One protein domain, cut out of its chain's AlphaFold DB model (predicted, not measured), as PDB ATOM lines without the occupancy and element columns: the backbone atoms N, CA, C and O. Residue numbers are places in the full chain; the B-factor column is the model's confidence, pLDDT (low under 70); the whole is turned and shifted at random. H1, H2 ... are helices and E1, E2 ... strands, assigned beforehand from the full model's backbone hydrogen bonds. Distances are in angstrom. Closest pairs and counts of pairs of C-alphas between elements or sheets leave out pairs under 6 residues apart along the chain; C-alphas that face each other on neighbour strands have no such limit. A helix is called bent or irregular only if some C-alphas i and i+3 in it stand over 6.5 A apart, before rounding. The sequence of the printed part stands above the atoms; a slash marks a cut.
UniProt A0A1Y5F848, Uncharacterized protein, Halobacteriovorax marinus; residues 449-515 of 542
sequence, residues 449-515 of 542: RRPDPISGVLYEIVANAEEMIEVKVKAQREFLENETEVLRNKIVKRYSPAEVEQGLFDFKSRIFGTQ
ATOM      1  N   ARG A 449      53.086   8.958   9.085       92.00
ATOM      2  CA  ARG A 449      53.981  10.121   9.040       92.00
ATOM      3  C   ARG A 449      53.558  11.200  10.027       92.00
ATOM      4  O   ARG A 449      52.369  11.366  10.297       92.00
ATOM      5  N   ARG A 450      54.516  11.992  10.500       84.75
ATOM      6  CA  ARG A 450      54.240  13.229  11.234       84.75
ATOM      7  C   ARG A 450      53.823  14.356  10.279       84.75
ATOM      8  O   ARG A 450      54.254  14.373   9.125       84.75
ATOM      9  N   PRO A 451      52.965  15.286  10.735       71.50
ATOM     10  CA  PRO A 451      52.469  16.377   9.899       71.50
ATOM     11  C   PRO A 451      53.566  17.367   9.485       71.50
ATOM     12  O   PRO A 451      53.520  17.849   8.348       71.50
ATOM     13  N   ASP A 452      54.546  17.611  10.363       68.50
ATOM     14  CA  ASP A 452      55.651  18.547  10.152       68.50
ATOM     15  C   ASP A 452      56.999  17.899  10.537       68.50
ATOM     16  O   ASP A 452      57.061  17.148  11.516       68.50
ATOM     17  N   PRO A 453      58.070  18.144   9.764       60.94
ATOM     18  CA  PRO A 453      59.386  17.572  10.020       60.94
ATOM     19  C   PRO A 453      60.069  18.265  11.208       60.94
ATOM     20  O   PRO A 453      60.196  19.486  11.224       60.94
ATOM     21  N   ILE A 454      60.541  17.491  12.190       60.81
ATOM     22  CA  ILE A 454      61.220  18.020  13.391       60.81
ATOM     23  C   ILE A 454      62.749  18.108  13.189       60.81
ATOM     24  O   ILE A 454      63.424  18.862  13.882       60.81
ATOM     25  N   SER A 455      63.310  17.382  12.212       55.91
ATOM     26  CA  SER A 455      64.759  17.116  12.119       55.91
ATOM     27  C   SER A 455      65.370  17.243  10.713       55.91
ATOM     28  O   SER A 455      66.400  16.637  10.428       55.91
ATOM     29  N   GLY A 456      64.748  17.986   9.791       57.44
ATOM     30  CA  GLY A 456      65.234  18.108   8.402       57.44
ATOM     31  C   GLY A 456      65.000  16.865   7.525       57.44
ATOM     32  O   GLY A 456      65.197  16.921   6.313       57.44
ATOM     33  N   VAL A 457      64.507  15.764   8.103       60.62
ATOM     34  CA  VAL A 457      63.944  14.620   7.370       60.62
ATOM     35  C   VAL A 457      62.551  14.999   6.875       60.62
ATOM     36  O   VAL A 457      61.681  15.307   7.684       60.62
ATOM     37  N   LEU A 458      62.324  14.963   5.556       68.00
ATOM     38  CA  LEU A 458      61.088  15.450   4.918       68.00
ATOM     39  C   LEU A 458      59.806  14.785   5.473       68.00
ATOM     40  O   LEU A 458      58.764  15.436   5.556       68.00
ATOM     41  N   TYR A 459      59.900  13.511   5.880       81.62
ATOM     42  CA  TYR A 459      58.804  12.718   6.444       81.62
ATOM     43  C   TYR A 459      59.278  11.837   7.604       81.62
ATOM     44  O   TYR A 459      59.731  10.715   7.400       81.62
ATOM     45  N   GLU A 460      59.158  12.337   8.834       83.25
ATOM     46  CA  GLU A 460      59.403  11.526  10.028       83.25
ATOM     47  C   GLU A 460      58.250  10.531  10.242       83.25
ATOM     48  O   GLU A 460      57.073  10.896  10.163       83.25
ATOM     49  N   ILE A 461      58.590   9.273  10.512       89.62
ATOM     50  CA  ILE A 461      57.631   8.191  10.737       89.62
ATOM     51  C   ILE A 461      57.141   8.224  12.194       89.62
ATOM     52  O   ILE A 461      57.910   8.492  13.115       89.62
ATOM     53  N   VAL A 462      55.846   7.991  12.426       90.19
ATOM     54  CA  VAL A 462      55.297   7.922  13.794       90.19
ATOM     55  C   VAL A 462      55.797   6.666  14.514       90.19
ATOM     56  O   VAL A 462      55.970   5.622  13.895       90.19
ATOM     57  N   ALA A 463      56.001   6.746  15.833       89.50
ATOM     58  CA  ALA A 463      56.638   5.673  16.608       89.50
ATOM     59  C   ALA A 463      55.920   4.313  16.509       89.50
ATOM     60  O   ALA A 463      56.559   3.272  16.576       89.50
ATOM     61  N   ASN A 464      54.598   4.316  16.318       92.38
ATOM     62  CA  ASN A 464      53.773   3.114  16.189       92.38
ATOM     63  C   ASN A 464      53.473   2.721  14.727       92.38
ATOM     64  O   ASN A 464      52.555   1.938  14.477       92.38
ATOM     65  N   ALA A 465      54.183   3.285  13.744       93.81
ATOM     66  CA  ALA A 465      53.912   3.026  12.331       93.81
ATOM     67  C   ALA A 465      54.103   1.556  11.952       93.81
ATOM     68  O   ALA A 465      53.287   1.019  11.207       93.81
ATOM     69  N   GLU A 466      55.154   0.907  12.457       94.56
ATOM     70  CA  GLU A 466      55.447  -0.499  12.149       94.56
ATOM     71  C   GLU A 466      54.312  -1.416  12.609       94.56
ATOM     72  O   GLU A 466      53.780  -2.175  11.800       94.56
ATOM     73  N   GLU A 467      53.859  -1.259  13.857       95.25
ATOM     74  CA  GLU A 467      52.711  -1.990  14.411       95.25
ATOM     75  C   GLU A 467      51.433  -1.736  13.592       95.25
ATOM     76  O   GLU A 467      50.712  -2.667  13.225       95.25
ATOM     77  N   MET A 468      51.162  -0.474  13.240       94.69
ATOM     78  CA  MET A 468      49.995  -0.100  12.433       94.69
ATOM     79  C   MET A 468      50.017  -0.770  11.051       94.69
ATOM     80  O   MET A 468      49.000  -1.313  10.602       94.69
ATOM     81  N   ILE A 469      51.172  -0.743  10.380       96.12
ATOM     82  CA  ILE A 469      51.378  -1.390   9.083       96.12
ATOM     83  C   ILE A 469      51.195  -2.899   9.231       96.12
ATOM     84  O   ILE A 469      50.471  -3.492   8.433       96.12
ATOM     85  N   GLU A 470      51.800  -3.522  10.241       96.62
ATOM     86  CA  GLU A 470      51.726  -4.964  10.475       96.62
ATOM     87  C   GLU A 470      50.278  -5.431  10.659       96.62
ATOM     88  O   GLU A 470      49.829  -6.335   9.949       96.62
ATOM     89  N   VAL A 471      49.509  -4.764  11.525       96.44
ATOM     90  CA  VAL A 471      48.095  -5.087  11.773       96.44
ATOM     91  C   VAL A 471      47.274  -5.009  10.484       96.44
ATOM     92  O   VAL A 471      46.486  -5.912  10.183       96.44
ATOM     93  N   LYS A 472      47.454  -3.949   9.689       96.12
ATOM     94  CA  LYS A 472      46.697  -3.751   8.442       96.12
ATOM     95  C   LYS A 472      47.120  -4.728   7.346       96.12
ATOM     96  O   LYS A 472      46.266  -5.247   6.632       96.12
ATOM     97  N   VAL A 473      48.413  -5.018   7.231       97.06
ATOM     98  CA  VAL A 473      48.960  -5.986   6.269       97.06
ATOM     99  C   VAL A 473      48.509  -7.399   6.612       97.06
ATOM    100  O   VAL A 473      48.116  -8.134   5.711       97.06
ATOM    101  N   LYS A 474      48.495  -7.772   7.895       97.75
ATOM    102  CA  LYS A 474      47.972  -9.061   8.355       97.75
ATOM    103  C   LYS A 474      46.495  -9.220   8.003       97.75
ATOM    104  O   LYS A 474      46.122 -10.222   7.402       97.75
ATOM    105  N   ALA A 475      45.670  -8.212   8.289       96.31
ATOM    106  CA  ALA A 475      44.254  -8.239   7.924       96.31
ATOM    107  C   ALA A 475      44.045  -8.360   6.401       96.31
ATOM    108  O   ALA A 475      43.177  -9.108   5.949       96.31
ATOM    109  N   GLN A 476      44.858  -7.663   5.599       96.06
ATOM    110  CA  GLN A 476      44.806  -7.767   4.140       96.06
ATOM    111  C   GLN A 476      45.255  -9.149   3.641       96.06
ATOM    112  O   GLN A 476      44.660  -9.680   2.704       96.06
ATOM    113  N   ARG A 477      46.267  -9.755   4.272       97.81
ATOM    114  CA  ARG A 477      46.730 -11.115   3.964       97.81
ATOM    115  C   ARG A 477      45.623 -12.123   4.222       97.81
ATOM    116  O   ARG A 477      45.265 -12.871   3.319       97.81
ATOM    117  N   GLU A 478      45.030 -12.076   5.412       96.94
ATOM    118  CA  GLU A 478      43.908 -12.938   5.781       96.94
ATOM    119  C   GLU A 478      42.728 -12.776   4.815       96.94
ATOM    120  O   GLU A 478      42.081 -13.763   4.469       96.94
ATOM    121  N   PHE A 479      42.448 -11.553   4.352       93.75
ATOM    122  CA  PHE A 479      41.426 -11.307   3.335       93.75
ATOM    123  C   PHE A 479      41.753 -12.019   2.012       93.75
ATOM    124  O   PHE A 479      40.922 -12.790   1.529       93.75
ATOM    125  N   LEU A 480      42.953 -11.809   1.458       95.06
ATOM    126  CA  LEU A 480      43.373 -12.396   0.180       95.06
ATOM    127  C   LEU A 480      43.447 -13.929   0.256       95.06
ATOM    128  O   LEU A 480      42.896 -14.623  -0.597       95.06
ATOM    129  N   GLU A 481      44.054 -14.479   1.306       96.06
ATOM    130  CA  GLU A 481      44.199 -15.927   1.494       96.06
ATOM    131  C   GLU A 481      42.854 -16.627   1.690       96.06
ATOM    132  O   GLU A 481      42.698 -17.789   1.316       96.06
ATOM    133  N   ASN A 482      41.858 -15.955   2.273       94.31
ATOM    134  CA  ASN A 482      40.521 -16.518   2.462       94.31
ATOM    135  C   ASN A 482      39.583 -16.291   1.281       94.31
ATOM    136  O   ASN A 482      38.487 -16.861   1.264       94.31
ATOM    137  N   GLU A 483      39.999 -15.512   0.289       92.56
ATOM    138  CA  GLU A 483      39.175 -15.232  -0.867       92.56
ATOM    139  C   GLU A 483      39.028 -16.474  -1.757       92.56
ATOM    140  O   GLU A 483      39.996 -17.138  -2.140       92.56
ATOM    141  N   THR A 484      37.781 -16.807  -2.085       94.19
ATOM    142  CA  THR A 484      37.440 -17.956  -2.926       94.19
ATOM    143  C   THR A 484      36.665 -17.538  -4.164       94.19
ATOM    144  O   THR A 484      36.092 -16.445  -4.237       94.19
ATOM    145  N   GLU A 485      36.643 -18.431  -5.144       93.94
ATOM    146  CA  GLU A 485      35.852 -18.316  -6.362       93.94
ATOM    147  C   GLU A 485      35.345 -19.690  -6.829       93.94
ATOM    148  O   GLU A 485      35.657 -20.720  -6.228       93.94
ATOM    149  N   VAL A 486      34.549 -19.707  -7.902       93.25
ATOM    150  CA  VAL A 486      34.075 -20.940  -8.542       93.25
ATOM    151  C   VAL A 486      34.788 -21.135  -9.876       93.25
ATOM    152  O   VAL A 486      34.560 -20.380 -10.823       93.25
ATOM    153  N   LEU A 487      35.587 -22.199  -9.974       92.75
ATOM    154  CA  LEU A 487      36.229 -22.666 -11.205       92.75
ATOM    155  C   LEU A 487      35.829 -24.110 -11.482       92.75
ATOM    156  O   LEU A 487      35.890 -24.957 -10.594       92.75
ATOM    157  N   ARG A 488      35.421 -24.404 -12.726       90.38
ATOM    158  CA  ARG A 488      35.038 -25.763 -13.168       90.38
ATOM    159  C   ARG A 488      34.083 -26.457 -12.172       90.38
ATOM    160  O   ARG A 488      34.297 -27.603 -11.787       90.38
ATOM    161  N   ASN A 489      33.051 -25.732 -11.724       87.56
ATOM    162  CA  ASN A 489      32.045 -26.179 -10.744       87.56
ATOM    163  C   ASN A 489      32.594 -26.582  -9.359       87.56
ATOM    164  O   ASN A 489      31.933 -27.308  -8.612       87.56
ATOM    165  N   LYS A 490      33.785 -26.107  -8.984       92.62
ATOM    166  CA  LYS A 490      34.385 -26.297  -7.659       92.62
ATOM    167  C   LYS A 490      34.702 -24.947  -7.029       92.62
ATOM    168  O   LYS A 490      35.072 -24.007  -7.726       92.62
ATOM    169  N   ILE A 491      34.553 -24.866  -5.708       93.12
ATOM    170  CA  ILE A 491      34.975 -23.697  -4.932       93.12
ATOM    171  C   ILE A 491      36.472 -23.846  -4.667       93.12
ATOM    172  O   ILE A 491      36.888 -24.845  -4.080       93.12
ATOM    173  N   VAL A 492      37.267 -22.877  -5.106       95.19
ATOM    174  CA  VAL A 492      38.733 -22.881  -4.997       95.19
ATOM    175  C   VAL A 492      39.236 -21.561  -4.416       95.19
ATOM    176  O   VAL A 492      38.485 -20.585  -4.349       95.19
ATOM    177  N   LYS A 493      40.491 -21.533  -3.955       95.81
ATOM    178  CA  LYS A 493      41.171 -20.289  -3.568       95.81
ATOM    179  C   LYS A 493      41.361 -19.418  -4.805       95.81
ATOM    180  O   LYS A 493      41.713 -19.945  -5.855       95.81
ATOM    181  N   ARG A 494      41.100 -18.118  -4.666       93.50
ATOM    182  CA  ARG A 494      41.211 -17.166  -5.775       93.50
ATOM    183  C   ARG A 494      42.663 -16.841  -6.102       93.50
ATOM    184  O   ARG A 494      43.021 -16.799  -7.268       93.50
ATOM    185  N   TYR A 495      43.471 -16.604  -5.072       95.25
ATOM    186  CA  TYR A 495      44.850 -16.162  -5.236       95.25
ATOM    187  C   TYR A 495      45.829 -17.283  -4.915       95.25
ATOM    188  O   TYR A 495      45.696 -17.982  -3.905       95.25
ATOM    189  N   SER A 496      46.832 -17.427  -5.771       96.50
ATOM    190  CA  SER A 496      48.046 -18.179  -5.475       96.50
ATOM    191  C   SER A 496      48.888 -17.462  -4.408       96.50
ATOM    192  O   SER A 496      48.747 -16.250  -4.224       96.50
ATOM    193  N   PRO A 497      49.814 -18.162  -3.724       97.31
ATOM    194  CA  PRO A 497      50.719 -17.523  -2.766       97.31
ATOM    195  C   PRO A 497      51.491 -16.328  -3.350       97.31
ATOM    196  O   PRO A 497      51.645 -15.311  -2.682       97.31
ATOM    197  N   ALA A 498      51.914 -16.408  -4.618       97.75
ATOM    198  CA  ALA A 498      52.615 -15.314  -5.292       97.75
ATOM    199  C   ALA A 498      51.715 -14.082  -5.510       97.75
ATOM    200  O   ALA A 498      52.142 -12.951  -5.288       97.75
ATOM    201  N   GLU A 499      50.453 -14.288  -5.897       96.94
ATOM    202  CA  GLU A 499      49.483 -13.197  -6.060       96.94
ATOM    203  C   GLU A 499      49.097 -12.559  -4.721       96.94
ATOM    204  O   GLU A 499      48.872 -11.348  -4.668       96.94
ATOM    205  N   VAL A 500      49.061 -13.341  -3.634       97.50
ATOM    206  CA  VAL A 500      48.883 -12.806  -2.277       97.50
ATOM    207  C   VAL A 500      50.023 -11.843  -1.945       97.50
ATOM    208  O   VAL A 500      49.748 -10.702  -1.577       97.50
ATOM    209  N   GLU A 501      51.285 -12.241  -2.131       97.94
ATOM    210  CA  GLU A 501      52.428 -11.356  -1.860       97.94
ATOM    211  C   GLU A 501      52.414 -10.094  -2.731       97.94
ATOM    212  O   GLU A 501      52.615  -8.992  -2.214       97.94
ATOM    213  N   GLN A 502      52.091 -10.213  -4.023       96.69
ATOM    214  CA  GLN A 502      51.942  -9.048  -4.901       96.69
ATOM    215  C   GLN A 502      50.828  -8.109  -4.413       96.69
ATOM    216  O   GLN A 502      51.006  -6.891  -4.371       96.69
ATOM    217  N   GLY A 503      49.684  -8.657  -3.995       95.44
ATOM    218  CA  GLY A 503      48.578  -7.880  -3.440       95.44
ATOM    219  C   GLY A 503      48.956  -7.136  -2.156       95.44
ATOM    220  O   GLY A 503      48.519  -6.001  -1.948       95.44
ATOM    221  N   LEU A 504      49.795  -7.738  -1.310       97.19
ATOM    222  CA  LEU A 504      50.310  -7.113  -0.088       97.19
ATOM    223  C   LEU A 504      51.345  -6.030  -0.376       97.19
ATOM    224  O   LEU A 504      51.332  -4.992   0.288       97.19
ATOM    225  N   PHE A 505      52.210  -6.242  -1.367       96.88
ATOM    226  CA  PHE A 505      53.132  -5.219  -1.845       96.88
ATOM    227  C   PHE A 505      52.368  -3.995  -2.367       96.88
ATOM    228  O   PHE A 505      52.616  -2.874  -1.915       96.88
ATOM    229  N   ASP A 506      51.376  -4.210  -3.236       94.81
ATOM    230  CA  ASP A 506      50.506  -3.154  -3.764       94.81
ATOM    231  C   ASP A 506      49.798  -2.388  -2.638       94.81
ATOM    232  O   ASP A 506      49.726  -1.158  -2.671       94.81
ATOM    233  N   PHE A 507      49.284  -3.107  -1.634       95.56
ATOM    234  CA  PHE A 507      48.630  -2.513  -0.469       95.56
ATOM    235  C   PHE A 507      49.583  -1.621   0.324       95.56
ATOM    236  O   PHE A 507      49.280  -0.447   0.545       95.56
ATOM    237  N   LYS A 508      50.760  -2.141   0.699       96.38
ATOM    238  CA  LYS A 508      51.774  -1.382   1.442       96.38
ATOM    239  C   LYS A 508      52.198  -0.129   0.683       96.38
ATOM    240  O   LYS A 508      52.190   0.964   1.246       96.38
ATOM    241  N   SER A 509      52.517  -0.286  -0.600       95.19
ATOM    242  CA  SER A 509      52.961   0.807  -1.460       95.19
ATOM    243  C   SER A 509      51.898   1.903  -1.566       95.19
ATOM    244  O   SER A 509      52.174   3.066  -1.271       95.19
ATOM    245  N   ARG A 510      50.650   1.542  -1.892       93.94
ATOM    246  CA  ARG A 510      49.576   2.518  -2.132       93.94
ATOM    247  C   ARG A 510      49.067   3.193  -0.863       93.94
ATOM    248  O   ARG A 510      48.783   4.385  -0.915       93.94
ATOM    249  N   ILE A 511      48.963   2.470   0.252       95.12
ATOM    250  CA  ILE A 511      48.409   3.005   1.507       95.12
ATOM    251  C   ILE A 511      49.471   3.708   2.351       95.12
ATOM    252  O   ILE A 511      49.232   4.809   2.848       95.12
ATOM    253  N   PHE A 512      50.653   3.111   2.498       95.38
ATOM    254  CA  PHE A 512      51.684   3.603   3.417       95.38
ATOM    255  C   PHE A 512      52.877   4.243   2.703       95.38
ATOM    256  O   PHE A 512      53.438   5.203   3.218       95.38
ATOM    257  N   GLY A 513      53.241   3.777   1.507       93.75
ATOM    258  CA  GLY A 513      54.357   4.345   0.741       93.75
ATOM    259  C   GLY A 513      54.040   5.711   0.125       93.75
ATOM    260  O   GLY A 513      54.830   6.645   0.232       93.75
ATOM    261  N   THR A 514      52.857   5.865  -0.478       92.25
ATOM    262  CA  THR A 514      52.471   7.090  -1.215       92.25
ATOM    263  C   THR A 514      52.463   8.354  -0.358       92.25
ATOM    264  O   THR A 514      52.699   9.451  -0.858       92.25
ATOM    265  N   GLN A 515      52.228   8.225   0.941       93.31
ATOM    266  CA  GLN A 515      52.154   9.368   1.841       93.31
ATOM    267  C   GLN A 515      53.524   9.971   2.208       93.31
ATOM    268  O   GLN A 515      53.559  11.023   2.842       93.31
TER     269      GLN A 515
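This is residues 449 to 515 of the 542 residues of an uncharacterized protein of Halobacteriovorax marinus (UniProt A0A1Y5F848). Two long helices, H1 and H2, run side by side in opposite ways, and a small two-stranded hairpin, E1 and E2, joins them and prolongs the rod at one end. At the other end, the unnamed stretch 449 to 464 makes a loop. The printed part has 67 residues, with two named helices and two named strands in the order H1, E1, E2, H2; the sheet, E1 - E2, is antiparallel, and the class is mostly helix. The whole is only just extended, close to loose, with a radius of gyration of the C-alphas of 16.7 A and spans of 58 by 17 by 15 A.

H1, residues 465 to 482, touches H2, residues 497 to 515, with the C-alphas of Leu 480 and Val 500 closest at 6.0 A. They run opposite ways at a shallow tilt of 35.0 degrees, only just short of steep. E1, residues 484 to 487, and E2, residues 490 to 493, form an antiparallel hairpin, with 137 degrees between their directions. N 485 and O 492 are within hydrogen-bond range at 2.9 A, as are N 490 and O 487 at 2.9 A. E1 and H2 are apart. In H1 every O i to N i+4 pair is within hydrogen-bond range; in H2, 13 of 15 are.

H1 begins at C-alpha 465, (53.912, 3.026, 12.331), and is 25.7 A long from first to last C-alpha. E1 measures 9.6 A and E2 9.9 A. H2 is 27.3 A long, has a kink of 28 degrees near residue 509, and ends at C-alpha 515, (52.154, 9.368, 1.841). It is neither bent nor irregular, but only just: C-alphas 511 and 514 are 6.4 A apart.

The two C-alphas farthest apart, those of Ser 455 and Asn 489, are 58.9 A apart. The printed part has no cut, and its three links between named elements are tight. Residues 452 to 458 have pLDDT under 70; the mean of the printed part is 90.4.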